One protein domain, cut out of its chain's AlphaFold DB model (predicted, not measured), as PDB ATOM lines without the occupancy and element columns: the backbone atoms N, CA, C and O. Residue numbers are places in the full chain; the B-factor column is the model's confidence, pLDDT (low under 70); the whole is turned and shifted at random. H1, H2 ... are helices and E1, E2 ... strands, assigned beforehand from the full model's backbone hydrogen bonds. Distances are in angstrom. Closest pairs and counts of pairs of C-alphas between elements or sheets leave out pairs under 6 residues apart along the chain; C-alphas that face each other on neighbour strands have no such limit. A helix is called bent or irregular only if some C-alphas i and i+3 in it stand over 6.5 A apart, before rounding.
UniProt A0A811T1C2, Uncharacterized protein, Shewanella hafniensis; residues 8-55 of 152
ATOM      1  N   TYR A   8      26.199  18.164  -7.876       70.38
ATOM      2  CA  TYR A   8      27.369  18.425  -8.710       70.38
ATOM      3  C   TYR A   8      27.402  19.888  -9.154       70.38
ATOM      4  O   TYR A   8      26.503  20.368  -9.849       70.38
ATOM      5  N   THR A   9      28.472  20.594  -8.795       73.00
ATOM      6  CA  THR A   9      28.779  21.952  -9.263       73.00
ATOM      7  C   THR A   9      29.694  21.923 -10.477       73.00
ATOM      8  O   THR A   9      30.808  21.409 -10.417       73.00
ATOM      9  N   CYS A  10      29.260  22.536 -11.580       68.62
ATOM     10  CA  CYS A  10      30.114  22.704 -12.753       68.62
ATOM     11  C   CYS A  10      31.140  23.822 -12.518       68.62
ATOM     12  O   CYS A  10      30.762  24.976 -12.355       68.62
ATOM     13  N   SER A  11      32.434  23.513 -12.605       70.25
ATOM     14  CA  SER A  11      33.530  24.476 -12.398       70.25
ATOM     15  C   SER A  11      33.541  25.651 -13.387       70.25
ATOM     16  O   SER A  11      34.099  26.704 -13.095       70.25
ATOM     17  N   LYS A  12      32.923  25.490 -14.562       75.19
ATOM     18  CA  LYS A  12      33.026  26.451 -15.668       75.19
ATOM     19  C   LYS A  12      31.922  27.501 -15.690       75.19
ATOM     20  O   LYS A  12      32.152  28.624 -16.123       75.19
ATOM     21  N   CYS A  13      30.718  27.135 -15.262       77.88
ATOM     22  CA  CYS A  13      29.566  28.041 -15.196       77.88
ATOM     23  C   CYS A  13      28.982  28.164 -13.782       77.88
ATOM     24  O   CYS A  13      27.960  28.823 -13.603       77.88
ATOM     25  N   ASN A  14      29.630  27.526 -12.802       75.75
ATOM     26  CA  ASN A  14      29.314  27.522 -11.375       75.75
ATOM     27  C   ASN A  14      27.858  27.166 -11.028       75.75
ATOM     28  O   ASN A  14      27.353  27.515  -9.966       75.75
ATOM     29  N   SER A  15      27.158  26.482 -11.933       78.31
ATOM     30  CA  SER A  15      25.791  26.023 -11.700       78.31
ATOM     31  C   SER A  15      25.784  24.667 -11.005       78.31
ATOM     32  O   SER A  15      26.546  23.772 -11.386       78.31
ATOM     33  N   VAL A  16      24.890  24.528 -10.028       79.44
ATOM     34  CA  VAL A  16      24.661  23.320  -9.227       79.44
ATOM     35  C   VAL A  16      23.547  22.492  -9.872       79.44
ATOM     36  O   VAL A  16      22.513  23.052 -10.242       79.44
ATOM     37  N   PHE A  17      23.735  21.179  -9.995       72.94
ATOM     38  CA  PHE A  17      22.704  20.256 -10.472       72.94
ATOM     39  C   PHE A  17      22.625  19.001  -9.598       72.94
ATOM     40  O   PHE A  17      23.674  18.466  -9.228       72.94
ATOM     41  N   PRO A  18      21.414  18.471  -9.344       71.38
ATOM     42  CA  PRO A  18      21.272  17.185  -8.681       71.38
ATOM     43  C   PRO A  18      21.752  16.071  -9.613       71.38
ATOM     44  O   PRO A  18      21.489  16.090 -10.822       71.38
ATOM     45  N   PHE A  19      22.443  15.077  -9.053       63.47
ATOM     46  CA  PHE A  19      23.043  13.979  -9.818       63.47
ATOM     47  C   PHE A  19      22.026  13.229 -10.706       63.47
ATOM     48  O   PHE A  19      22.357  12.820 -11.818       63.47
ATOM     49  N   SER A  20      20.765  13.134 -10.270       67.00
ATOM     50  CA  SER A  20      19.657  12.516 -11.013       67.00
ATOM     51  C   SER A  20      19.318  13.198 -12.348       67.00
ATOM     52  O   SER A  20      18.714  12.569 -13.213       67.00
ATOM     53  N   ASN A  21      19.728  14.456 -12.558       62.28
ATOM     54  CA  ASN A  21      19.485  15.212 -13.793       62.28
ATOM     55  C   ASN A  21      20.616  15.103 -14.832       62.28
ATOM     56  O   ASN A  21      20.519  15.678 -15.921       62.28
ATOM     57  N   MET A  22      21.699  14.373 -14.543       58.53
ATOM     58  CA  MET A  22      22.792  14.193 -15.499       58.53
ATOM     59  C   MET A  22      22.495  13.056 -16.485       58.53
ATOM     60  O   MET A  22      22.739  11.889 -16.197       58.53
ATOM     61  N   LYS A  23      22.019  13.411 -17.690       61.72
ATOM     62  CA  LYS A  23      21.761  12.448 -18.783       61.72
ATOM     63  C   LYS A  23      23.029  11.750 -19.299       61.72
ATOM     64  O   LYS A  23      22.936  10.610 -19.724       61.72
ATOM     65  N   ASN A  24      24.191  12.416 -19.263       59.00
ATOM     66  CA  ASN A  24      25.509  11.859 -19.599       59.00
ATOM     67  C   ASN A  24      26.590  12.555 -18.752       59.00
ATOM     68  O   ASN A  24      26.688  13.779 -18.764       59.00
ATOM     69  N   ARG A  25      27.428  11.785 -18.041       60.31
ATOM     70  CA  ARG A  25      28.436  12.302 -17.081       60.31
ATOM     71  C   ARG A  25      29.578  13.126 -17.699       60.31
ATOM     72  O   ARG A  25      30.397  13.655 -16.958       60.31
ATOM     73  N   LEU A  26      29.675  13.200 -19.025       57.25
ATOM     74  CA  LEU A  26      30.813  13.811 -19.723       57.25
ATOM     75  C   LEU A  26      30.557  15.240 -20.209       57.25
ATOM     76  O   LEU A  26      31.482  15.906 -20.669       57.25
ATOM     77  N   THR A  27      29.322  15.734 -20.116       63.44
ATOM     78  CA  THR A  27      28.985  17.085 -20.566       63.44
ATOM     79  C   THR A  27      28.055  17.773 -19.579       63.44
ATOM     80  O   THR A  27      27.023  17.244 -19.173       63.44
ATOM     81  N   CYS A  28      28.418  18.994 -19.183       67.06
ATOM     82  CA  CYS A  28      27.524  19.833 -18.394       67.06
ATOM     83  C   CYS A  28      26.268  20.157 -19.229       67.06
ATOM     84  O   CYS A  28      26.424  20.698 -20.329       67.06
ATOM     85  N   PRO A  29      25.043  19.927 -18.715       68.31
ATOM     86  CA  PRO A  29      23.813  20.193 -19.461       68.31
ATOM     87  C   PRO A  29      23.644  21.669 -19.850       68.31
ATOM     88  O   PRO A  29      22.939  21.977 -20.803       68.31
ATOM     89  N   LYS A  30      24.293  22.584 -19.114       72.81
ATOM     90  CA  LYS A  30      24.197  24.032 -19.328       72.81
ATOM     91  C   LYS A  30      25.290  24.602 -20.235       72.81
ATOM     92  O   LYS A  30      25.005  25.526 -20.985       72.81
ATOM     93  N   CYS A  31      26.532  24.102 -20.171       71.06
ATOM     94  CA  CYS A  31      27.653  24.684 -20.933       71.06
ATOM     95  C   CYS A  31      28.345  23.739 -21.927       71.06
ATOM     96  O   CYS A  31      29.192  24.204 -22.687       71.06
ATOM     97  N   GLY A  32      28.027  22.441 -21.930       68.19
ATOM     98  CA  GLY A  32      28.381  21.489 -22.992       68.19
ATOM     99  C   GLY A  32      29.870  21.222 -23.263       68.19
ATOM    100  O   GLY A  32      30.176  20.540 -24.234       68.19
ATOM    101  N   LYS A  33      30.811  21.740 -22.461       59.56
ATOM    102  CA  LYS A  33      32.260  21.614 -22.723       59.56
ATOM    103  C   LYS A  33      32.913  20.517 -21.872       59.56
ATOM    104  O   LYS A  33      32.607  20.402 -20.692       59.56
ATOM    105  N   PHE A  34      33.796  19.755 -22.519       56.97
ATOM    106  CA  PHE A  34      34.483  18.544 -22.043       56.97
ATOM    107  C   PHE A  34      35.732  18.887 -21.200       56.97
ATOM    108  O   PHE A  34      36.529  19.733 -21.620       56.97
ATOM    109  N   ASP A  35      35.926  18.230 -20.052       59.56
ATOM    110  CA  ASP A  35      37.065  18.460 -19.146       59.56
ATOM    111  C   ASP A  35      38.210  17.457 -19.434       59.56
ATOM    112  O   ASP A  35      38.095  16.264 -19.170       59.56
ATOM    113  N   ASN A  36      39.328  17.928 -20.012       58.28
ATOM    114  CA  ASN A  36      40.407  17.110 -20.613       58.28
ATOM    115  C   ASN A  36      41.707  17.034 -19.773       58.28
ATOM    116  O   ASN A  36      42.813  17.174 -20.303       58.28
ATOM    117  N   LEU A  37      41.604  16.827 -18.457       53.91
ATOM    118  CA  LEU A  37      42.779  16.832 -17.567       53.91
ATOM    119  C   LEU A  37      43.577  15.507 -17.569       53.91
ATOM    120  O   LEU A  37      44.779  15.526 -17.339       53.91
ATOM    121  N   SER A  38      42.961  14.356 -17.866       56.34
ATOM    122  CA  SER A  38      43.650  13.048 -17.822       56.34
ATOM    123  C   SER A  38      44.337  12.647 -19.136       56.34
ATOM    124  O   SER A  38      45.310  11.894 -19.125       56.34
ATOM    125  N   VAL A  39      43.866  13.156 -20.278       59.00
ATOM    126  CA  VAL A  39      44.396  12.787 -21.605       59.00
ATOM    127  C   VAL A  39      45.718  13.505 -21.894       59.00
ATOM    128  O   VAL A  39      46.638  12.923 -22.463       59.00
ATOM    129  N   THR A  40      45.849  14.750 -21.438       59.41
ATOM    130  CA  THR A  40      47.044  15.578 -21.649       59.41
ATOM    131  C   THR A  40      48.253  15.074 -20.858       59.41
ATOM    132  O   THR A  40      49.354  15.037 -21.401       59.41
ATOM    133  N   ILE A  41      48.059  14.590 -19.625       69.88
ATOM    134  CA  ILE A  41      49.143  14.053 -18.783       69.88
ATOM    135  C   ILE A  41      49.757  12.785 -19.398       69.88
ATOM    136  O   ILE A  41      50.978  12.670 -19.470       69.88
ATOM    137  N   ASN A  42      48.936  11.858 -19.903       66.19
ATOM    138  CA  ASN A  42      49.428  10.609 -20.498       66.19
ATOM    139  C   ASN A  42      50.256  10.847 -21.769       66.19
ATOM    140  O   ASN A  42      51.293  10.215 -21.958       66.19
ATOM    141  N   ILE A  43      49.846  11.799 -22.614       78.06
ATOM    142  CA  ILE A  43      50.603  12.168 -23.817       78.06
ATOM    143  C   ILE A  43      51.949  12.789 -23.431       78.06
ATOM    144  O   ILE A  43      52.967  12.444 -24.024       78.06
ATOM    145  N   ILE A  44      51.984  13.644 -22.403       81.88
ATOM    146  CA  ILE A  44      53.233  14.244 -21.916       81.88
ATOM    147  C   ILE A  44      54.181  13.163 -21.383       81.88
ATOM    148  O   ILE A  44      55.354  13.170 -21.741       81.88
ATOM    149  N   VAL A  45      53.689  12.198 -20.599       84.69
ATOM    150  CA  VAL A  45      54.514  11.089 -20.087       84.69
ATOM    151  C   VAL A  45      55.090  10.255 -21.233       84.69
ATOM    152  O   VAL A  45      56.281   9.957 -21.230       84.69
ATOM    153  N   VAL A  46      54.292   9.940 -22.258       85.38
ATOM    154  CA  VAL A  46      54.764   9.187 -23.431       85.38
ATOM    155  C   VAL A  46      55.796   9.985 -24.233       85.38
ATOM    156  O   VAL A  46      56.822   9.435 -24.622       85.38
ATOM    157  N   VAL A  47      55.595  11.290 -24.429       86.94
ATOM    158  CA  VAL A  47      56.552  12.152 -25.145       86.94
ATOM    159  C   VAL A  47      57.864  12.309 -24.363       86.94
ATOM    160  O   VAL A  47      58.940  12.267 -24.959       86.94
ATOM    161  N   VAL A  48      57.810  12.421 -23.031       88.88
ATOM    162  CA  VAL A  48      59.002  12.475 -22.165       88.88
ATOM    163  C   VAL A  48      59.768  11.149 -22.188       88.88
ATOM    164  O   VAL A  48      60.987  11.150 -22.323       88.88
ATOM    165  N   VAL A  49      59.074  10.009 -22.142       88.12
ATOM    166  CA  VAL A  49      59.717   8.686 -22.225       88.12
ATOM    167  C   VAL A  49      60.336   8.447 -23.605       88.12
ATOM    168  O   VAL A  49      61.458   7.956 -23.685       88.12
ATOM    169  N   LEU A  50      59.661   8.835 -24.692       87.62
ATOM    170  CA  LEU A  50      60.177   8.658 -26.054       87.62
ATOM    171  C   LEU A  50      61.346   9.601 -26.373       87.62
ATOM    172  O   LEU A  50      62.309   9.184 -27.014       87.62
ATOM    173  N   SER A  51      61.306  10.845 -25.891       83.81
ATOM    174  CA  SER A  51      62.432  11.782 -26.020       83.81
ATOM    175  C   SER A  51      63.647  11.341 -25.201       83.81
ATOM    176  O   SER A  51      64.767  11.392 -25.705       83.81
ATOM    177  N   PHE A  52      63.437  10.828 -23.987       84.00
ATOM    178  CA  PHE A  52      64.507  10.272 -23.160       84.00
ATOM    179  C   PHE A  52      65.091   8.991 -23.768       84.00
ATOM    180  O   PHE A  52      66.308   8.850 -23.838       84.00
ATOM    181  N   ALA A  53      64.251   8.090 -24.286       83.31
ATOM    182  CA  ALA A  53      64.698   6.884 -24.982       83.31
ATOM    183  C   ALA A  53      65.513   7.214 -26.244       83.31
ATOM    184  O   ALA A  53      66.533   6.581 -26.495       83.31
ATOM    185  N   TYR A  54      65.122   8.244 -27.000       83.00
ATOM    186  CA  TYR A  54      65.887   8.732 -28.151       83.00
ATOM    187  C   TYR A  54      67.249   9.329 -27.752       83.00
ATOM    188  O   TYR A  54      68.238   9.181 -28.470       83.00
ATOM    189  N   TRP A  55      67.328   9.963 -26.579       78.56
ATOM    190  CA  TRP A  55      68.582  10.467 -26.012       78.56
ATOM    191  C   TRP A  55      69.486   9.329 -25.512       78.56
ATOM    192  O   TRP A  55      70.684   9.336 -25.772       78.56
TER     193      TRP A  55
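What this domain is: This is residues 8 to 55 of the 152 residues of an uncharacterized protein of Shewanella hafniensis (UniProt A0A811T1C2). A small head of loops, residues 8 to 35, holds the short strand E1, and from it one long helix, H1, sticks out as a straight arm that makes most of the length. The printed part has 48 residues with one named strand and then one named helix; under half of them are in named elements, and the class is mostly helix. The whole is extended, with a radius of gyration of the C-alphas of 16.8 A and spans of 50 by 18 by 14 A.

How they stand to each other: Residues 8 to 9 pair antiparallel with residues 16 to 17 of E1, residues 16 to 18, which pairs with no named strand. E1 and H1, residues 37 to 55, are apart. Residues 36 to 55 stand free. In H1, 13 of 15 O i to N i+4 pairs are within hydrogen-bond range.

Where its parts are: E1 begins at C-alpha 16 (24.661, 23.320, -9.227) and is 7.0 A long. H1 runs 27.9 A from C-alpha 37 (42.779, 16.832, -17.567) to C-alpha 55 (68.582, 10.467, -26.012). It is neither bent nor irregular, but only just: C-alphas 37 and 40 are 6.0 A apart.

The domain as a whole: The C-alphas farthest apart, of Ser 20 and Trp 55, are 51.2 A apart. The printed part has no cut. The link from E1 to H1, residues 19 to 36, is long. Mean pLDDT of the printed part is 71.0, with residue 10, residues 19 to 29 and residues 32 to 42 under 70.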